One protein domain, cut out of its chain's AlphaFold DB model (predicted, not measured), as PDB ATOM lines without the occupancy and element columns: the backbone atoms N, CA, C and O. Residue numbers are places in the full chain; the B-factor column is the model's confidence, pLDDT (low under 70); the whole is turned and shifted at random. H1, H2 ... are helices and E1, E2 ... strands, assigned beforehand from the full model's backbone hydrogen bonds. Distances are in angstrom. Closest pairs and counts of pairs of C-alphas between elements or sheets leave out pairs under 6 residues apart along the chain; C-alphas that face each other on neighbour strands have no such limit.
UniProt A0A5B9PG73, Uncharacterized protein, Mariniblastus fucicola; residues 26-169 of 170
ATOM      1  N   ALA A  26      -7.918 -19.323   5.432       64.69
ATOM      2  CA  ALA A  26      -8.447 -18.246   6.265       64.69
ATOM      3  C   ALA A  26      -9.644 -18.683   7.132       64.69
ATOM      4  O   ALA A  26      -9.795 -18.183   8.245       64.69
ATOM      5  N   LEU A  27     -10.439 -19.648   6.658       70.19
ATOM      6  CA  LEU A  27     -11.568 -20.231   7.395       70.19
ATOM      7  C   LEU A  27     -11.137 -21.275   8.443       70.19
ATOM      8  O   LEU A  27     -11.939 -21.667   9.286       70.19
ATOM      9  N   ASN A  28      -9.876 -21.721   8.429       80.06
ATOM     10  CA  ASN A  28      -9.339 -22.787   9.290       80.06
ATOM     11  C   ASN A  28      -8.224 -22.287  10.227       80.06
ATOM     12  O   ASN A  28      -7.314 -23.037  10.589       80.06
ATOM     13  N   LYS A  29      -8.280 -21.005  10.614       87.25
ATOM     14  CA  LYS A  29      -7.273 -20.368  11.478       87.25
ATOM     15  C   LYS A  29      -7.302 -20.871  12.922       87.25
ATOM     16  O   LYS A  29      -6.253 -20.906  13.556       87.25
ATOM     17  N   THR A  30      -8.471 -21.241  13.445       92.44
ATOM     18  CA  THR A  30      -8.631 -21.650  14.847       92.44
ATOM     19  C   THR A  30      -9.003 -23.123  14.952       92.44
ATOM     20  O   THR A  30      -9.575 -23.705  14.031       92.44
ATOM     21  N   ASN A  31      -8.703 -23.734  16.100       95.94
ATOM     22  CA  ASN A  31      -9.129 -25.104  16.390       95.94
ATOM     23  C   ASN A  31     -10.658 -25.243  16.338       95.94
ATOM     24  O   ASN A  31     -11.161 -26.189  15.741       95.94
ATOM     25  N   LEU A  32     -11.386 -24.236  16.833       94.94
ATOM     26  CA  LEU A  32     -12.844 -24.173  16.748       94.94
ATOM     27  C   LEU A  32     -13.349 -24.261  15.300       94.94
ATOM     28  O   LEU A  32     -14.252 -25.043  15.002       94.94
ATOM     29  N   SER A  33     -12.766 -23.476  14.387       92.69
ATOM     30  CA  SER A  33     -13.219 -23.451  12.996       92.69
ATOM     31  C   SER A  33     -12.817 -24.717  12.236       92.69
ATOM     32  O   SER A  33     -13.623 -25.242  11.468       92.69
ATOM     33  N   ARG A  34     -11.630 -25.272  12.514       95.75
ATOM     34  CA  ARG A  34     -11.199 -26.585  12.001       95.75
ATOM     35  C   ARG A  34     -12.147 -27.695  12.435       95.75
ATOM     36  O   ARG A  34     -12.613 -28.454  11.591       95.75
ATOM     37  N   LEU A  35     -12.465 -27.758  13.729       96.38
ATOM     38  CA  LEU A  35     -13.339 -28.785  14.281       96.38
ATOM     39  C   LEU A  35     -14.748 -28.680  13.686       96.38
ATOM     40  O   LEU A  35     -15.288 -29.686  13.226       96.38
ATOM     41  N   LYS A  36     -15.297 -27.460  13.588       95.00
ATOM     42  CA  LYS A  36     -16.593 -27.198  12.943       95.00
ATOM     43  C   LYS A  36     -16.604 -27.661  11.490       95.00
ATOM     44  O   LYS A  36     -17.494 -28.405  11.099       95.00
ATOM     45  N   ASN A  37     -15.596 -27.276  10.707       94.06
ATOM     46  CA  ASN A  37     -15.510 -27.646   9.296       94.06
ATOM     47  C   ASN A  37     -15.336 -29.158   9.103       94.06
ATOM     48  O   ASN A  37     -15.954 -29.732   8.209       94.06
ATOM     49  N   CYS A  38     -14.540 -29.823   9.944       96.69
ATOM     50  CA  CYS A  38     -14.427 -31.281   9.957       96.69
ATOM     51  C   CYS A  38     -15.765 -31.958  10.282       96.69
ATOM     52  O   CYS A  38     -16.104 -32.962   9.659       96.69
ATOM     53  N   TYR A  39     -16.545 -31.399  11.208       96.81
ATOM     54  CA  TYR A  39     -17.858 -31.940  11.550       96.81
ATOM     55  C   TYR A  39     -18.837 -31.782  10.378       96.81
ATOM     56  O   TYR A  39     -19.560 -32.722  10.057       96.81
ATOM     57  N   SER A  40     -18.795 -30.651   9.657       94.19
ATOM     58  CA  SER A  40     -19.557 -30.472   8.408       94.19
ATOM     59  C   SER A  40     -19.239 -31.564   7.392       94.19
ATOM     60  O   SER A  40     -20.139 -32.100   6.759       94.19
ATOM     61  N   ILE A  41     -17.954 -31.915   7.247       95.94
ATOM     62  CA  ILE A  41     -17.524 -32.982   6.335       95.94
ATOM     63  C   ILE A  41     -18.181 -34.309   6.712       95.94
ATOM     64  O   ILE A  41     -18.662 -35.006   5.822       95.94
ATOM     65  N   TYR A  42     -18.203 -34.643   8.007       97.44
ATOM     66  CA  TYR A  42     -18.859 -35.859   8.480       97.44
ATOM     67  C   TYR A  42     -20.344 -35.851   8.114       97.44
ATOM     68  O   TYR A  42     -20.820 -36.813   7.521       97.44
ATOM     69  N   LEU A  43     -21.063 -34.763   8.405       95.56
ATOM     70  CA  LEU A  43     -22.492 -34.654   8.098       95.56
ATOM     71  C   LEU A  43     -22.776 -34.802   6.600       95.56
ATOM     72  O   LEU A  43     -23.645 -35.588   6.228       95.56
ATOM     73  N   ASP A  44     -22.017 -34.113   5.745       94.88
ATOM     74  CA  ASP A  44     -22.166 -34.202   4.288       94.88
ATOM     75  C   ASP A  44     -22.019 -35.650   3.781       94.88
ATOM     76  O   ASP A  44     -22.728 -36.075   2.868       94.88
ATOM     77  N   ASP A  45     -21.080 -36.411   4.356       96.12
ATOM     78  CA  ASP A  45     -20.760 -37.775   3.925       96.12
ATOM     79  C   ASP A  45     -21.635 -38.853   4.599       96.12
ATOM     80  O   ASP A  45     -21.653 -39.990   4.119       96.12
ATOM     81  N   ASN A  46     -22.391 -38.500   5.649       96.69
ATOM     82  CA  ASN A  46     -23.218 -39.409   6.459       96.69
ATOM     83  C   ASN A  46     -24.697 -38.988   6.511       96.69
ATOM     84  O   ASN A  46     -25.360 -39.114   7.537       96.69
ATOM     85  N   ALA A  47     -25.232 -38.485   5.394       95.19
ATOM     86  CA  ALA A  47     -26.652 -38.141   5.246       95.19
ATOM     87  C   ALA A  47     -27.183 -37.165   6.317       95.19
ATOM     88  O   ALA A  47     -28.358 -37.208   6.670       95.19
ATOM     89  N   HIS A  48     -26.330 -36.251   6.784       94.81
ATOM     90  CA  HIS A  48     -26.629 -35.272   7.830       94.81
ATOM     91  C   HIS A  48     -26.961 -35.896   9.190       94.81
ATOM     92  O   HIS A  48     -27.694 -35.305   9.976       94.81
ATOM     93  N   VAL A  49     -26.408 -37.072   9.477       96.19
ATOM     94  CA  VAL A  49     -26.398 -37.663  10.816       96.19
ATOM     95  C   VAL A  49     -24.993 -37.504  11.380       96.19
ATOM     96  O   VAL A  49     -24.016 -37.866  10.729       96.19
ATOM     97  N   GLY A  50     -24.880 -36.887  12.554       96.31
ATOM     98  CA  GLY A  50     -23.610 -36.656  13.232       96.31
ATOM     99  C   GLY A  50     -23.008 -37.948  13.798       96.31
ATOM    100  O   GLY A  50     -23.736 -38.916  14.027       96.31
ATOM    101  N   PRO A  51     -21.690 -37.965  14.069       98.00
ATOM    102  CA  PRO A  51     -21.031 -39.111  14.689       98.00
ATOM    103  C   PRO A  51     -21.594 -39.354  16.088       98.00
ATOM    104  O   PRO A  51     -21.974 -38.395  16.758       98.00
ATOM    105  N   LYS A  52     -21.627 -40.608  16.551       98.25
ATOM    106  CA  LYS A  52     -22.170 -40.993  17.868       98.25
ATOM    107  C   LYS A  52     -21.348 -40.451  19.028       98.25
ATOM    108  O   LYS A  52     -21.898 -40.157  20.085       98.25
ATOM    109  N   ASP A  53     -20.046 -40.321  18.817       98.50
ATOM    110  CA  ASP A  53     -19.080 -39.873  19.807       98.50
ATOM    111  C   ASP A  53     -17.794 -39.356  19.135       98.50
ATOM    112  O   ASP A  53     -17.667 -39.294  17.906       98.50
ATOM    113  N   LYS A  54     -16.834 -38.949  19.973       98.19
ATOM    114  CA  LYS A  54     -15.522 -38.464  19.537       98.19
ATOM    115  C   LYS A  54     -14.728 -39.538  18.796       98.19
ATOM    116  O   LYS A  54     -14.069 -39.213  17.811       98.19
ATOM    117  N   GLU A  55     -14.766 -40.782  19.265       98.56
ATOM    118  CA  GLU A  55     -13.957 -41.873  18.717       98.56
ATOM    119  C   GLU A  55     -14.370 -42.173  17.277       98.56
ATOM    120  O   GLU A  55     -13.522 -42.210  16.382       98.56
ATOM    121  N   GLU A  56     -15.676 -42.282  17.022       98.62
ATOM    122  CA  GLU A  56     -16.211 -42.441  15.673       98.62
ATOM    123  C   GLU A  56     -15.798 -41.278  14.766       98.62
ATOM    124  O   GLU A  56     -15.377 -41.488  13.622       98.62
ATOM    125  N   PHE A  57     -15.878 -40.047  15.276       98.56
ATOM    126  CA  PHE A  57     -15.531 -38.865  14.500       98.56
ATOM    127  C   PHE A  57     -14.038 -38.813  14.139       98.56
ATOM    128  O   PHE A  57     -13.688 -38.592  12.977       98.56
ATOM    129  N   VAL A  58     -13.150 -39.061  15.106       98.62
ATOM    130  CA  VAL A  58     -11.698 -39.126  14.886       98.62
ATOM    131  C   VAL A  58     -11.358 -40.249  13.911       98.62
ATOM    132  O   VAL A  58     -10.624 -40.025  12.945       98.62
ATOM    133  N   ASN A  59     -11.938 -41.437  14.103       98.62
ATOM    134  CA  ASN A  59     -11.719 -42.574  13.219       98.62
ATOM    135  C   ASN A  59     -12.129 -42.248  11.775       98.62
ATOM    136  O   ASN A  59     -11.373 -42.530  10.844       98.62
ATOM    137  N   PHE A  60     -13.272 -41.587  11.569       98.62
ATOM    138  CA  PHE A  60     -13.689 -41.116  10.248       98.62
ATOM    139  C   PHE A  60     -12.653 -40.174   9.616       98.62
ATOM    140  O   PHE A  60     -12.254 -40.376   8.470       98.62
ATOM    141  N   LEU A  61     -12.158 -39.178  10.361       98.50
ATOM    142  CA  LEU A  61     -11.177 -38.214   9.844       98.50
ATOM    143  C   LEU A  61      -9.832 -38.856   9.474       98.50
ATOM    144  O   LEU A  61      -9.149 -38.377   8.559       98.50
ATOM    145  N   LEU A  62      -9.445 -39.926  10.171       98.44
ATOM    146  CA  LEU A  62      -8.179 -40.626   9.958       98.44
ATOM    147  C   LEU A  62      -8.256 -41.723   8.894       98.44
ATOM    148  O   LEU A  62      -7.247 -41.981   8.240       98.44
ATOM    149  N   THR A  63      -9.420 -42.346   8.690       98.44
ATOM    150  CA  THR A  63      -9.545 -43.551   7.851       98.44
ATOM    151  C   THR A  63     -10.373 -43.355   6.581       98.44
ATOM    152  O   THR A  63     -10.082 -43.998   5.568       98.44
ATOM    153  N   ASP A  64     -11.359 -42.448   6.561       98.56
ATOM    154  CA  ASP A  64     -12.172 -42.230   5.363       98.56
ATOM    155  C   ASP A  64     -11.395 -41.436   4.300       98.56
ATOM    156  O   ASP A  64     -10.908 -40.321   4.507       98.56
ATOM    157  N   ARG A  65     -11.312 -41.998   3.090       98.12
ATOM    158  CA  ARG A  65     -10.532 -41.421   1.985       98.12
ATOM    159  C   ARG A  65     -11.002 -40.016   1.587       98.12
ATOM    160  O   ARG A  65     -10.176 -39.188   1.182       98.12
ATOM    161  N   ARG A  66     -12.309 -39.737   1.635       97.62
ATOM    162  CA  ARG A  66     -12.872 -38.422   1.285       97.62
ATOM    163  C   ARG A  66     -12.568 -37.422   2.389       97.62
ATOM    164  O   ARG A  66     -12.079 -36.334   2.069       97.62
ATOM    165  N   ALA A  67     -12.749 -37.815   3.647       97.69
ATOM    166  CA  ALA A  67     -12.410 -37.011   4.813       97.69
ATOM    167  C   ALA A  67     -10.927 -36.614   4.810       97.69
ATOM    168  O   ALA A  67     -10.615 -35.422   4.834       97.69
ATOM    169  N   ILE A  68     -10.017 -37.581   4.622       98.25
ATOM    170  CA  ILE A  68      -8.565 -37.352   4.512       98.25
ATOM    171  C   ILE A  68      -8.254 -36.328   3.415       98.25
ATOM    172  O   ILE A  68      -7.503 -35.372   3.621       98.25
ATOM    173  N   LYS A  69      -8.852 -36.491   2.228       97.56
ATOM    174  CA  LYS A  69      -8.643 -35.561   1.111       97.56
ATOM    175  C   LYS A  69      -9.171 -34.158   1.431       97.56
ATOM    176  O   LYS A  69      -8.582 -33.180   0.974       97.56
ATOM    177  N   ARG A  70     -10.304 -34.032   2.130       96.44
ATOM    178  CA  ARG A  70     -10.920 -32.739   2.486       96.44
ATOM    179  C   ARG A  70     -10.129 -32.032   3.590       96.44
ATOM    180  O   ARG A  70      -9.766 -30.879   3.381       96.44
ATOM    181  N   ARG A  71      -9.756 -32.719   4.676       95.50
ATOM    182  CA  ARG A  71      -8.956 -32.135   5.770       95.50
ATOM    183  C   ARG A  71      -7.566 -31.684   5.330       95.50
ATOM    184  O   ARG A  71      -7.135 -30.604   5.712       95.50
ATOM    185  N   LYS A  72      -6.911 -32.418   4.420       95.31
ATOM    186  CA  LYS A  72      -5.619 -31.996   3.848       95.31
ATOM    187  C   LYS A  72      -5.717 -30.675   3.075       95.31
ATOM    188  O   LYS A  72      -4.781 -29.888   3.109       95.31
ATOM    189  N   ARG A  73      -6.858 -30.379   2.432       93.56
ATOM    190  CA  ARG A  73      -7.105 -29.063   1.793       93.56
ATOM    191  C   ARG A  73      -7.369 -27.937   2.796       93.56
ATOM    192  O   ARG A  73      -7.327 -26.770   2.417       93.56
ATOM    193  N   MET A  74      -7.671 -28.297   4.038       93.25
ATOM    194  CA  MET A  74      -7.776 -27.387   5.178       93.25
ATOM    195  C   MET A  74      -6.465 -27.314   5.972       93.25
ATOM    196  O   MET A  74      -6.452 -26.709   7.037       93.25
ATOM    197  N   GLU A  75      -5.389 -27.932   5.466       94.88
ATOM    198  CA  GLU A  75      -4.061 -27.956   6.094       94.88
ATOM    199  C   GLU A  75      -4.052 -28.632   7.478       94.88
ATOM    200  O   GLU A  75      -3.271 -28.264   8.348       94.88
ATOM    201  N   ILE A  76      -4.916 -29.639   7.672       95.62
ATOM    202  CA  ILE A  76      -4.989 -30.443   8.901       95.62
ATOM    203  C   ILE A  76      -4.280 -31.788   8.685       95.62
ATOM    204  O   ILE A  76      -4.747 -32.632   7.903       95.62
ATOM    205  N   THR A  77      -3.160 -31.998   9.380       96.38
ATOM    206  CA  THR A  77      -2.397 -33.258   9.385       96.38
ATOM    207  C   THR A  77      -3.023 -34.308  10.305       96.38
ATOM    208  O   THR A  77      -3.991 -34.035  11.011       96.38
ATOM    209  N   ASP A  78      -2.509 -35.536  10.266       97.56
ATOM    210  CA  ASP A  78      -3.024 -36.662  11.057       97.56
ATOM    211  C   ASP A  78      -2.790 -36.408  12.557       97.56
ATOM    212  O   ASP A  78      -3.683 -36.606  13.375       97.56
ATOM    213  N   GLU A  79      -1.636 -35.836  12.900       96.44
ATOM    214  CA  GLU A  79      -1.241 -35.465  14.264       96.44
ATOM    215  C   GLU A  79      -2.073 -34.295  14.818       96.44
ATOM    216  O   GLU A  79      -2.165 -34.090  16.030       96.44
ATOM    217  N   GLN A  80      -2.693 -33.508  13.935       96.56
ATOM    218  CA  GLN A  80      -3.525 -32.368  14.311       96.56
ATOM    219  C   GLN A  80      -4.987 -32.739  14.578       96.56
ATOM    220  O   GLN A  80      -5.717 -31.923  15.141       96.56
ATOM    221  N   VAL A  81      -5.423 -33.948  14.202       97.56
ATOM    222  CA  VAL A  81      -6.827 -34.371  14.351       97.56
ATOM    223  C   VAL A  81      -7.258 -34.383  15.816       97.56
ATOM    224  O   VAL A  81      -8.340 -33.903  16.126       97.56
ATOM    225  N   GLU A  82      -6.419 -34.869  16.724       97.75
ATOM    226  CA  GLU A  82      -6.743 -34.864  18.158       97.75
ATOM    227  C   GLU A  82      -6.541 -33.480  18.784       97.75
ATOM    228  O   GLU A  82      -7.356 -33.012  19.577       97.75
ATOM    229  N   SER A  83      -5.482 -32.763  18.396       96.81
ATOM    230  CA  SER A  83      -5.161 -31.475  19.022       96.81
ATOM    231  C   SER A  83      -6.154 -30.359  18.688       96.81
ATOM    232  O   SER A  83      -6.274 -29.412  19.466       96.81
ATOM    233  N   MET A  84      -6.917 -30.462  17.591       96.75
ATOM    234  CA  MET A  84      -7.978 -29.492  17.281       96.75
ATOM    235  C   MET A  84      -9.177 -29.548  18.240       96.75
ATOM    236  O   MET A  84      -9.978 -28.617  18.247       96.75
ATOM    237  N   PHE A  85      -9.306 -30.594  19.060       98.19
ATOM    238  CA  PHE A  85     -10.324 -30.633  20.112       98.19
ATOM    239  C   PHE A  85      -9.947 -29.766  21.314       98.19
ATOM    240  O   PHE A  85     -10.825 -29.372  22.074       98.19
ATOM    241  N   MET A  86      -8.671 -29.413  21.470       97.94
ATOM    242  CA  MET A  86      -8.221 -28.554  22.559       97.94
ATOM    243  C   MET A  86      -8.464 -27.084  22.235       97.94
ATOM    244  O   MET A  86      -8.054 -26.574  21.186       97.94
ATOM    245  N   ASN A  87      -9.086 -26.382  23.174       96.50
ATOM    246  CA  ASN A  87      -9.258 -24.949  23.122       96.50
ATOM    247  C   ASN A  87      -8.024 -24.249  23.713       96.50
ATOM    248  O   ASN A  87      -7.728 -24.414  24.895       96.50
ATOM    249  N   PRO A  88      -7.298 -23.429  22.936       95.00
ATOM    250  CA  PRO A  88      -6.146 -22.702  23.462       95.00
ATOM    251  C   PRO A  88      -6.529 -21.595  24.455       95.00
ATOM    252  O   PRO A  88      -5.652 -21.103  25.158       95.00
ATOM    253  N   ARG A  89      -7.803 -21.172  24.491       94.12
ATOM    254  CA  ARG A  89      -8.264 -20.057  25.325       94.12
ATOM    255  C   ARG A  89      -8.401 -20.446  26.800       94.12
ATOM    256  O   ARG A  89      -7.916 -19.709  27.651       94.12
ATOM    257  N   ASP A  90      -9.009 -21.595  27.088       92.12
ATOM    258  CA  ASP A  90      -9.205 -22.113  28.455       92.12
ATOM    259  C   ASP A  90      -8.384 -23.386  28.757       92.12
ATOM    260  O   ASP A  90      -8.394 -23.894  29.879       92.12
ATOM    261  N   GLY A  91      -7.649 -23.907  27.768       95.75
ATOM    262  CA  GLY A  91      -6.844 -25.123  27.893       95.75
ATOM    263  C   GLY A  91      -7.668 -26.403  28.039       95.75
ATOM    264  O   GLY A  91      -7.093 -27.453  28.320       95.75
ATOM    265  N   GLN A  92      -8.990 -26.331  27.873       97.88
ATOM    266  CA  GLN A  92      -9.895 -27.471  27.988       97.88
ATOM    267  C   GLN A  92     -10.275 -28.011  26.615       97.88
ATOM    268  O   GLN A  92     -10.127 -27.351  25.588       97.88
ATOM    269  N   GLU A  93     -10.774 -29.240  26.584       98.06
ATOM    270  CA  GLU A  93     -11.353 -29.783  25.363       98.06
ATOM    271  C   GLU A  93     -12.693 -29.097  25.055       98.06
ATOM    272  O   GLU A  93     -13.500 -28.864  25.957       98.06
ATOM    273  N   PHE A  94     -12.961 -28.783  23.786       98.31
ATOM    274  CA  PHE A  94     -14.275 -28.311  23.365       98.31
ATOM    275  C   PHE A  94     -15.348 -29.358  23.676       98.31
ATOM    276  O   PHE A  94     -15.188 -30.552  23.423       98.31
ATOM    277  N   LYS A  95     -16.507 -28.894  24.140       98.06
ATOM    278  CA  LYS A  95     -17.704 -29.725  24.244       98.06
ATOM    279  C   LYS A  95     -18.369 -29.814  22.879       98.06
ATOM    280  O   LYS A  95     -18.694 -28.795  22.273       98.06
ATOM    281  N   VAL A  96     -18.612 -31.033  22.416       97.56
ATOM    282  CA  VAL A  96     -19.232 -31.299  21.116       97.56
ATOM    283  C   VAL A  96     -20.536 -32.055  21.326       97.56
ATOM    284  O   VAL A  96     -20.588 -33.015  22.096       97.56
ATOM    285  N   LYS A  97     -21.600 -31.627  20.647       95.75
ATOM    286  CA  LYS A  97     -22.834 -32.404  20.547       95.75
ATOM    287  C   LYS A  97     -22.665 -33.475  19.478       95.75
ATOM    288  O   LYS A  97     -22.450 -33.173  18.306       95.75
ATOM    289  N   TYR A  98     -22.763 -34.723  19.893       96.62
ATOM    290  CA  TYR A  98     -22.710 -35.885  19.016       96.62
ATOM    291  C   TYR A  98     -24.124 -36.399  18.721       96.62
ATOM    292  O   TYR A  98     -25.064 -36.074  19.444       96.62
ATOM    293  N   GLY A  99     -24.281 -37.157  17.636       94.62
ATOM    294  CA  GLY A  99     -25.554 -37.753  17.225       94.62
ATOM    295  C   GLY A  99     -26.626 -36.744  16.807       94.62
ATOM    296  O   GLY A  99     -27.811 -37.055  16.855       94.62
ATOM    297  N   VAL A 100     -26.233 -35.522  16.440       91.81
ATOM    298  CA  VAL A 100     -27.159 -34.492  15.947       91.81
ATOM    299  C   VAL A 100     -27.611 -34.810  14.524       91.81
ATOM    300  O   VAL A 100     -26.825 -35.300  13.718       91.81
ATOM    301  N   GLU A 101     -28.862 -34.500  14.197       90.62
ATOM    302  CA  GLU A 101     -29.411 -34.677  12.851       90.62
ATOM    303  C   GLU A 101     -29.641 -33.327  12.160       90.62
ATOM    304  O   GLU A 101     -30.018 -32.334  12.790       90.62
ATOM    305  N   GLY A 102     -29.456 -33.305  10.842       86.50
ATOM    306  CA  GLY A 102     -29.678 -32.145   9.987       86.50
ATOM    307  C   GLY A 102     -28.421 -31.318   9.708       86.50
ATOM    308  O   GLY A 102     -27.283 -31.720   9.950       86.50
ATOM    309  N   TYR A 103     -28.636 -30.143   9.119       78.56
ATOM    310  CA  TYR A 103     -27.559 -29.216   8.771       78.56
ATOM    311  C   TYR A 103     -26.980 -28.518  10.011       78.56
ATOM    312  O   TYR A 103     -27.664 -28.349  11.018       78.56
ATOM    313  N   LEU A 104     -25.744 -28.011   9.902       72.62
ATOM    314  CA  LEU A 104     -25.092 -27.158  10.912       72.62
ATOM    315  C   LEU A 104     -25.700 -25.742  10.992       72.62
ATOM    316  O   LEU A 104     -24.992 -24.739  10.944       72.62
ATOM    317  N   ASN A 105     -27.020 -25.635  11.106       73.75
ATOM    318  CA  ASN A 105     -27.714 -24.378  11.377       73.75
ATOM    319  C   ASN A 105     -27.847 -24.108  12.882       73.75
ATOM    320  O   ASN A 105     -28.715 -23.350  13.289       73.75
ATOM    321  N   HIS A 106     -27.056 -24.768  13.724       80.88
ATOM    322  CA  HIS A 106     -27.095 -24.598  15.167       80.88
ATOM    323  C   HIS A 106     -25.722 -24.826  15.795       80.88
ATOM    324  O   HIS A 106     -24.796 -25.351  15.175       80.88
ATOM    325  N   ALA A 107     -25.596 -24.394  17.044       89.06
ATOM    326  CA  ALA A 107     -24.398 -24.566  17.838       89.06
ATOM    327  C   ALA A 107     -24.161 -26.045  18.184       89.06
ATOM    328  O   ALA A 107     -24.975 -26.666  18.875       89.06
ATOM    329  N   ILE A 108     -23.032 -26.588  17.723       93.31
ATOM    330  CA  ILE A 108     -22.637 -27.992  17.953       93.31
ATOM    331  C   ILE A 108     -21.346 -28.095  18.757       93.31
ATOM    332  O   ILE A 108     -21.187 -29.036  19.529       93.31
ATOM    333  N   ILE A 109     -20.454 -27.114  18.628       96.31
ATOM    334  CA  ILE A 109     -19.176 -27.072  19.337       96.31
ATOM    335  C   ILE A 109     -19.178 -25.866  20.270       96.31
ATOM    336  O   ILE A 109     -19.571 -24.763  19.880       96.31
ATOM    337  N   PHE A 110     -18.745 -26.095  21.499       97.31
ATOM    338  CA  PHE A 110     -18.851 -25.167  22.608       97.31
ATOM    339  C   PHE A 110     -17.539 -25.135  23.381       97.31
ATOM    340  O   PHE A 110     -16.926 -26.171  23.637       97.31
ATOM    341  N   GLU A 111     -17.135 -23.949  23.811       96.88
ATOM    342  CA  GLU A 111     -16.113 -23.793  24.839       96.88
ATOM    343  C   GLU A 111     -16.591 -24.427  26.159       96.88
ATOM    344  O   GLU A 111     -17.780 -24.371  26.497       96.88
ATOM    345  N   ALA A 112     -15.694 -25.111  26.876       96.88
ATOM    346  CA  ALA A 112     -16.075 -25.869  28.063       96.88
ATOM    347  C   ALA A 112     -16.186 -24.976  29.299       96.88
ATOM    348  O   ALA A 112     -17.180 -25.056  30.023       96.88
ATOM    349  N   VAL A 113     -15.177 -24.132  29.530       96.75
ATOM    350  CA  VAL A 113     -15.094 -23.291  30.727       96.75
ATOM    351  C   VAL A 113     -15.305 -21.829  30.369       96.75
ATOM    352  O   VAL A 113     -16.190 -21.202  30.957       96.75
ATOM    353  N   GLY A 114     -14.579 -21.324  29.372       94.56
ATOM    354  CA  GLY A 114     -14.597 -19.907  29.010       94.56
ATOM    355  C   GLY A 114     -13.568 -19.073  29.765       94.56
ATOM    356  O   GLY A 114     -12.785 -19.589  30.563       94.56
ATOM    357  N   VAL A 115     -13.581 -17.766  29.513       93.38
ATOM    358  CA  VAL A 115     -12.717 -16.770  30.167       93.38
ATOM    359  C   VAL A 115     -13.571 -15.552  30.515       93.38
ATOM    360  O   VAL A 115     -14.465 -15.191  29.756       93.38
ATOM    361  N   ASP A 116     -13.330 -14.952  31.683       94.38
ATOM    362  CA  ASP A 116     -14.063 -13.776  32.181       94.38
ATOM    363  C   ASP A 116     -15.592 -13.963  32.251       94.38
ATOM    364  O   ASP A 116     -16.367 -13.035  32.047       94.38
ATOM    365  N   GLY A 117     -16.038 -15.191  32.542       94.19
ATOM    366  CA  GLY A 117     -17.463 -15.536  32.634       94.19
ATOM    367  C   GLY A 117     -18.169 -15.712  31.284       94.19
ATOM    368  O   GLY A 117     -19.352 -16.046  31.267       94.19
ATOM    369  N   MET A 118     -17.447 -15.553  30.172       96.56
ATOM    370  CA  MET A 118     -17.967 -15.664  28.812       96.56
ATOM    371  C   MET A 118     -17.438 -16.922  28.117       96.56
ATOM    372  O   MET A 118     -16.315 -17.369  28.365       96.56
ATOM    373  N   ARG A 119     -18.242 -17.506  27.225       97.06
ATOM    374  CA  ARG A 119     -17.911 -18.728  26.473       97.06
ATOM    375  C   ARG A 119     -18.161 -18.550  24.987       97.06
ATOM    376  O   ARG A 119     -19.155 -17.952  24.588       97.06
ATOM    377  N   ILE A 120     -17.300 -19.138  24.164       95.25
ATOM    378  CA  ILE A 120     -17.488 -19.164  22.714       95.25
ATOM    379  C   ILE A 120     -18.368 -20.345  22.295       95.25
ATOM    380  O   ILE A 120     -18.180 -21.491  22.711       95.25
ATOM    381  N   VAL A 121     -19.298 -20.063  21.389       94.44
ATOM    382  CA  VAL A 121     -20.172 -21.027  20.728       94.44
ATOM    383  C   VAL A 121     -19.911 -20.996  19.219       94.44
ATOM    384  O   VAL A 121     -19.851 -19.927  18.606       94.44
ATOM    385  N   ALA A 122     -19.753 -22.168  18.594       92.62
ATOM    386  CA  ALA A 122     -19.361 -22.320  17.186       92.62
ATOM    387  C   ALA A 122     -20.493 -22.051  16.175       92.62
ATOM    388  O   ALA A 122     -20.834 -22.903  15.349       92.62
ATOM    389  N   LEU A 123     -21.065 -20.850  16.215       89.19
ATOM    390  CA  LEU A 123     -21.998 -20.347  15.207       89.19
ATOM    391  C   LEU A 123     -21.255 -19.849  13.957       89.19
ATOM    392  O   LEU A 123     -20.046 -20.057  13.813       89.19
ATOM    393  N   ASP A 124     -21.985 -19.294  12.990       83.31
ATOM    394  CA  ASP A 124     -21.402 -18.615  11.828       83.31
ATOM    395  C   ASP A 124     -21.864 -17.147  11.776       83.31
ATOM    396  O   ASP A 124     -23.000 -16.895  11.362       83.31
ATOM    397  N   PRO A 125     -21.038 -16.181  12.227       86.94
ATOM    398  CA  PRO A 125     -19.713 -16.344  12.849       86.94
ATOM    399  C   PRO A 125     -19.786 -16.908  14.288       86.94
ATOM    400  O   PRO A 125     -20.865 -16.894  14.884       86.94
ATOM    401  N   PRO A 126     -18.669 -17.393  14.875       90.56
ATOM    402  CA  PRO A 126     -18.625 -17.763  16.291       90.56
ATOM    403  C   PRO A 126     -19.055 -16.600  17.186       90.56
ATOM    404  O   PRO A 126     -18.722 -15.449  16.906       90.56
ATOM    405  N   GLN A 127     -19.774 -16.908  18.264       92.69
ATOM    406  CA  GLN A 127     -20.297 -15.905  19.189       92.69
ATOM    407  C   GLN A 127     -19.782 -16.156  20.595       92.69
ATOM    408  O   GLN A 127     -19.703 -17.301  21.035       92.69
ATOM    409  N   GLU A 128     -19.451 -15.077  21.287       94.88
ATOM    410  CA  GLU A 128     -19.147 -15.080  22.707       94.88
ATOM    411  C   GLU A 128     -20.416 -14.744  23.488       94.88
ATOM    412  O   GLU A 128     -21.100 -13.772  23.170       94.88
ATOM    413  N   VAL A 129     -20.759 -15.581  24.462       95.25
ATOM    414  CA  VAL A 129     -22.035 -15.518  25.176       95.25
ATOM    415  C   VAL A 129     -21.839 -15.762  26.669       95.25
ATOM    416  O   VAL A 129     -20.878 -16.418  27.081       95.25
ATOM    417  N   ASP A 130     -22.757 -15.241  27.477       96.88
ATOM    418  CA  ASP A 130     -22.824 -15.525  28.909       96.88
ATOM    419  C   ASP A 130     -23.293 -16.966  29.198       96.88
ATOM    420  O   ASP A 130     -23.640 -17.743  28.300       96.88
ATOM    421  N   ALA A 131     -23.288 -17.340  30.479       96.56
ATOM    422  CA  ALA A 131     -23.668 -18.678  30.925       96.56
ATOM    423  C   ALA A 131     -25.128 -19.042  30.598       96.56
ATOM    424  O   ALA A 131     -25.404 -20.191  30.250       96.56
ATOM    425  N   GLU A 132     -26.056 -18.088  30.678       96.12
ATOM    426  CA  GLU A 132     -27.477 -18.346  30.443       96.12
ATOM    427  C   GLU A 132     -27.743 -18.627  28.958       96.12
ATOM    428  O   GLU A 132     -28.356 -19.634  28.587       96.12
ATOM    429  N   THR A 133     -27.218 -17.768  28.090       94.56
ATOM    430  CA  THR A 133     -27.312 -17.900  26.638       94.56
ATOM    431  C   THR A 133     -26.591 -19.161  26.159       94.56
ATOM    432  O   THR A 133     -27.105 -19.889  25.303       94.56
ATOM    433  N   TYR A 134     -25.435 -19.479  26.750       95.12
ATOM    434  CA  TYR A 134     -24.729 -20.737  26.508       95.12
ATOM    435  C   TYR A 134     -25.625 -21.951  26.775       95.12
ATOM    436  O   TYR A 134     -25.732 -22.837  25.924       95.12
ATOM    437  N   ASP A 135     -26.295 -21.991  27.928       95.44
ATOM    438  CA  ASP A 135     -27.155 -23.111  28.310       95.44
ATOM    439  C   ASP A 135     -28.379 -23.227  27.401       95.44
ATOM    440  O   ASP A 135     -28.781 -24.336  27.029       95.44
ATOM    441  N   LYS A 136     -28.945 -22.100  26.962       94.19
ATOM    442  CA  LYS A 136     -30.035 -22.086  25.980       94.19
ATOM    443  C   LYS A 136     -29.598 -22.686  24.632       94.19
ATOM    444  O   LYS A 136     -30.329 -23.509  24.071       94.19
ATOM    445  N   TYR A 137     -28.392 -22.380  24.140       92.81
ATOM    446  CA  TYR A 137     -27.829 -23.049  22.957       92.81
ATOM    447  C   TYR A 137     -27.505 -24.526  23.219       92.81
ATOM    448  O   TYR A 137     -27.783 -25.387  22.379       92.81
ATOM    449  N   TRP A 138     -26.929 -24.858  24.376       93.88
ATOM    450  CA  TRP A 138     -26.546 -26.227  24.726       93.88
ATOM    451  C   TRP A 138     -27.761 -27.153  24.838       93.88
ATOM    452  O   TRP A 138     -27.757 -28.256  24.302       93.88
ATOM    453  N   THR A 139     -28.845 -26.684  25.443       92.62
ATOM    454  CA  THR A 139     -30.098 -27.443  25.569       92.62
ATOM    455  C   THR A 139     -30.951 -27.427  24.299       92.62
ATOM    456  O   THR A 139     -31.888 -28.212  24.186       92.62
ATOM    457  N   GLY A 140     -30.623 -26.570  23.326       88.75
ATOM    458  CA  GLY A 140     -31.386 -26.429  22.083       88.75
ATOM    459  C   GLY A 140     -32.688 -25.640  22.241       88.75
ATOM    460  O   GLY A 140     -33.535 -25.701  21.351       88.75
ATOM    461  N   LYS A 141     -32.846 -24.893  23.343       88.50
ATOM    462  CA  LYS A 141     -33.948 -23.933  23.522       88.50
ATOM    463  C   LYS A 141     -33.879 -22.810  22.487       88.50
ATOM    464  O   LYS A 141     -34.913 -22.369  22.007       88.50
ATOM    465  N   ILE A 142     -32.666 -22.418  22.092       83.12
ATOM    466  CA  ILE A 142     -32.432 -21.549  20.936       83.12
ATOM    467  C   ILE A 142     -32.061 -22.428  19.746       83.12
ATOM    468  O   ILE A 142     -31.033 -23.115  19.757       83.12
ATOM    469  N   LYS A 143     -32.875 -22.375  18.694       70.31
ATOM    470  CA  LYS A 143     -32.482 -22.860  17.369       70.31
ATOM    471  C   LYS A 143     -31.791 -21.705  16.658       70.31
ATOM    472  O   LYS A 143     -32.306 -20.590  16.691       70.31
ATOM    473  N   ALA A 144     -30.633 -21.928  16.031       61.00
ATOM    474  CA  ALA A 144     -30.092 -20.845  15.217       61.00
ATOM    475  C   ALA A 144     -30.979 -20.659  13.978       61.00
ATOM    476  O   ALA A 144     -31.615 -21.599  13.486       61.00
ATOM    477  N   GLY A 145     -31.091 -19.402  13.550       57.66
ATOM    478  CA  GLY A 145     -31.977 -19.005  12.465       57.66
ATOM    479  C   GLY A 145     -31.637 -19.692  11.136       57.66
ATOM    480  O   GLY A 145     -30.613 -20.374  11.015       57.66
ATOM    481  N   PRO A 146     -32.480 -19.512  10.102       53.47
ATOM    482  CA  PRO A 146     -32.144 -19.953   8.751       53.47
ATOM    483  C   PRO A 146     -30.755 -19.418   8.363       53.47
ATOM    484  O   PRO A 146     -30.435 -18.265   8.665       53.47
ATOM    485  N   MET A 147     -29.921 -20.276   7.756       48.41
ATOM    486  CA  MET A 147     -28.506 -19.990   7.473       48.41
ATOM    487  C   MET A 147     -28.303 -18.555   6.958       48.41
ATOM    488  O   MET A 147     -28.869 -18.176   5.935       48.41
ATOM    489  N   GLY A 148     -27.493 -17.766   7.671       48.66
ATOM    490  CA  GLY A 148     -27.144 -16.388   7.303       48.66
ATOM    491  C   GLY A 148     -27.983 -15.281   7.957       48.66
ATOM    492  O   GLY A 148     -27.664 -14.108   7.778       48.66
ATOM    493  N   GLY A 149     -29.018 -15.610   8.737       42.88
ATOM    494  CA  GLY A 149     -29.790 -14.631   9.500       42.88
ATOM    495  C   GLY A 149     -29.554 -14.772  10.999       42.88
ATOM    496  O   GLY A 149     -29.922 -15.789  11.580       42.88
ATOM    497  N   GLY A 150     -29.023 -13.735  11.651       45.62
ATOM    498  CA  GLY A 150     -28.953 -13.603  13.118       45.62
ATOM    499  C   GLY A 150     -30.324 -13.511  13.814       45.62
ATOM    500  O   GLY A 150     -30.476 -12.761  14.769       45.62
ATOM    501  N   GLY A 151     -31.340 -14.218  13.311       44.50
ATOM    502  CA  GLY A 151     -32.723 -14.168  13.783       44.50
ATOM    503  C   GLY A 151     -32.909 -14.762  15.175       44.50
ATOM    504  O   GLY A 151     -33.691 -14.222  15.944       44.50
ATOM    505  N   GLY A 152     -32.128 -15.789  15.533       53.03
ATOM    506  CA  GLY A 152     -32.242 -16.426  16.849       53.03
ATOM    507  C   GLY A 152     -31.920 -15.484  18.012       53.03
ATOM    508  O   GLY A 152     -32.535 -15.604  19.058       53.03
ATOM    509  N   LEU A 153     -31.012 -14.516  17.830       55.22
ATOM    510  CA  LEU A 153     -30.697 -13.525  18.869       55.22
ATOM    511  C   LEU A 153     -31.804 -12.481  19.040       55.22
ATOM    512  O   LEU A 153     -32.124 -12.122  20.166       55.22
ATOM    513  N   LYS A 154     -32.420 -12.040  17.936       57.31
ATOM    514  CA  LYS A 154     -33.486 -11.030  17.980       57.31
ATOM    515  C   LYS A 154     -34.745 -11.535  18.679       57.31
ATOM    516  O   LYS A 154     -35.360 -10.774  19.411       57.31
ATOM    517  N   GLU A 155     -35.112 -12.801  18.474       59.53
ATOM    518  CA  GLU A 155     -36.244 -13.406  19.194       59.53
ATOM    519  C   GLU A 155     -35.988 -13.473  20.706       59.53
ATOM    520  O   GLU A 155     -36.902 -13.225  21.484       59.53
ATOM    521  N   ILE A 156     -34.748 -13.738  21.133       61.50
ATOM    522  CA  ILE A 156     -34.395 -13.797  22.561       61.50
ATOM    523  C   ILE A 156     -34.394 -12.407  23.193       61.50
ATOM    524  O   ILE A 156     -34.896 -12.260  24.302       61.50
ATOM    525  N   GLU A 157     -33.838 -11.397  22.512       62.97
ATOM    526  CA  GLU A 157     -33.895 -10.006  22.981       62.97
ATOM    527  C   GLU A 157     -35.356  -9.565  23.170       62.97
ATOM    528  O   GLU A 157     -35.704  -8.999  24.201       62.97
ATOM    529  N   GLU A 158     -36.240  -9.921  22.233       63.78
ATOM    530  CA  GLU A 158     -37.662  -9.572  22.314       63.78
ATOM    531  C   GLU A 158     -38.433 -10.347  23.404       63.78
ATOM    532  O   GLU A 158     -39.399  -9.820  23.960       63.78
ATOM    533  N   GLU A 159     -38.050 -11.588  23.724       63.12
ATOM    534  CA  GLU A 159     -38.634 -12.352  24.842       63.12
ATOM    535  C   GLU A 159     -38.132 -11.868  26.211       63.12
ATOM    536  O   GLU A 159     -38.938 -11.712  27.129       63.12
ATOM    537  N   LEU A 160     -36.836 -11.567  26.346       64.44
ATOM    538  CA  LEU A 160     -36.264 -11.024  27.585       64.44
ATOM    539  C   LEU A 160     -36.862  -9.656  27.932       64.44
ATOM    540  O   LEU A 160     -37.171  -9.397  29.096       64.44
ATOM    541  N   ASP A 161     -37.097  -8.810  26.927       68.75
ATOM    542  CA  ASP A 161     -37.763  -7.522  27.122       68.75
ATOM    543  C   ASP A 161     -39.214  -7.696  27.609       68.75
ATOM    544  O   ASP A 161     -39.689  -6.910  28.431       68.75
ATOM    545  N   LYS A 162     -39.925  -8.743  27.165       69.19
ATOM    546  CA  LYS A 162     -41.297  -9.034  27.624       69.19
ATOM    547  C   LYS A 162     -41.326  -9.511  29.078       69.19
ATOM    548  O   LYS A 162     -42.116  -8.985  29.861       69.19
ATOM    549  N   GLU A 163     -40.444 -10.432  29.468       69.31
ATOM    550  CA  GLU A 163     -40.364 -10.917  30.857       69.31
ATOM    551  C   GLU A 163     -39.925  -9.815  31.844       69.31
ATOM    552  O   GLU A 163     -40.416  -9.740  32.978       69.31
ATOM    553  N   ALA A 164     -39.042  -8.906  31.419       68.62
ATOM    554  CA  ALA A 164     -38.626  -7.761  32.230       68.62
ATOM    555  C   ALA A 164     -39.763  -6.745  32.457       68.62
ATOM    556  O   ALA A 164     -39.855  -6.146  33.530       68.62
ATOM    557  N   ILE A 165     -40.654  -6.562  31.477       70.12
ATOM    558  CA  ILE A 165     -41.833  -5.690  31.610       70.12
ATOM    559  C   ILE A 165     -42.874  -6.310  32.557       70.12
ATOM    560  O   ILE A 165     -43.447  -5.604  33.389       70.12
ATOM    561  N   GLU A 166     -43.102  -7.621  32.484       68.50
ATOM    562  CA  GLU A 166     -44.093  -8.302  33.329       68.50
ATOM    563  C   GLU A 166     -43.659  -8.405  34.803       68.50
ATOM    564  O   GLU A 166     -44.491  -8.260  35.695       68.50
ATOM    565  N   SER A 167     -42.360  -8.555  35.083       69.56
ATOM    566  CA  SER A 167     -41.833  -8.654  36.457       69.56
ATOM    567  C   SER A 167     -41.662  -7.311  37.188       69.56
ATOM    568  O   SER A 167     -41.513  -7.293  38.407       69.56
ATOM    569  N   GLY A 168     -41.718  -6.180  36.476       57.00
ATOM    570  CA  GLY A 168     -41.659  -4.827  37.051       57.00
ATOM    571  C   GLY A 168     -43.016  -4.220  37.435       57.00
ATOM    572  O   GLY A 168     -43.078  -3.028  37.735       57.00
ATOM    573  N   SER A 169     -44.098  -5.004  37.370       54.53
ATOM    574  CA  SER A 169     -45.487  -4.537  37.516       54.53
ATOM    575  C   SER A 169     -46.123  -4.801  38.893       54.53
ATOM    576  O   SER A 169     -47.312  -4.523  39.054       54.53
TER     577      SER A 169
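Overview. This is residues 26 to 169 of the 170 residues of an uncharacterized protein of Mariniblastus fucicola (UniProt A0A5B9PG73). A small two-stranded hairpin, E1 and E2, with helix H5 packed on it, makes one side of the body; a cluster of helices, H1 to H4, makes the other, and much of the unnamed stretch 84 to 118 runs between them. H6 leads away from the hairpin side, and residues 157 to 169 stick out as an arm that makes the length. The printed part has 144 residues with six named helices and two named strands, in the order H1 H2 H3 H4 E1 E2 H5 H6; the sheet E1 - E2 is antiparallel. The class is mostly helix, with 70 residues, under half, in named elements. The whole is compact, with a radius of gyration of the C-alphas of 16.7 A, yet elongated in outline, spanning 62 by 33 by 28 A.

Along the chain. Find C-alpha 119 at (-17.911, -18.728, 26.473), where E1, residues 119 to 121, begins; E2 is residues 127 to 129. Next comes H5, residues 131 to 139, 12.1 A long. H6, residues 151 to 167, is the longest helix at 25.1 A and ends with C-alpha 167 at (-41.833, -8.654, 36.457). Now go back to C-alpha 31 at (-9.129, -25.104, 16.390): from there H1, residues 31 to 45, runs 21.2 A. H2 is residues 54 to 63, 14.1 A; H3 is residues 65 to 73, 12.8 A; H4 is residues 80 to 83.

Arrangement. In the hairpin of E1 and E2, look at N 121 and O 127, 2.8 A apart, and N 119 and O 129, 2.9 A, both within hydrogen-bond range; the strands' directions differ by 140 degrees. The closest C-alphas of E1 and H5 are those of Arg 119 and Tyr 134, 7.1 A apart. H5 and H6 are apart. Residues 95 to 96 pair antiparallel with residues 109 to 110. H1 touches H3 with residues 38 to 42 alone, closest at the C-alphas of Ile 41 and Ala 67, 6.7 A; they run opposite ways at a shallow tilt of 33 degrees, only just short of steep. With those residues alone H1 also touches H2, about perpendicular at 75 degrees, closest at the C-alphas of Tyr 42 and Phe 57, 7.5 A. H2 and H3 touch only at the corner, closest at the C-alphas of Leu 61 and Ala 67, 5.3 A. H2 touches H4, closest at the C-alphas of Val 58 and Val 81, 6.8 A. Every O i to N i+4 pair is within hydrogen-bond range in H1, H2 and H5, against 4 of 5 in H3 and 12 of 13 in H6; H4 is too short for one.

Size, cuts and confidence. The C-alphas of Arg 65 and Ser 169 are the two farthest apart, 62.0 A. Without residues 157 to 169, which stand free, the body spans 42 by 32 by 28 A. The printed part has no cut; the links H4 to E1 and H5 to H6 are long. Mean pLDDT of the printed part is 87.5, and residue 26, residues 144 to 164 and residues 166 to 169 are under 70.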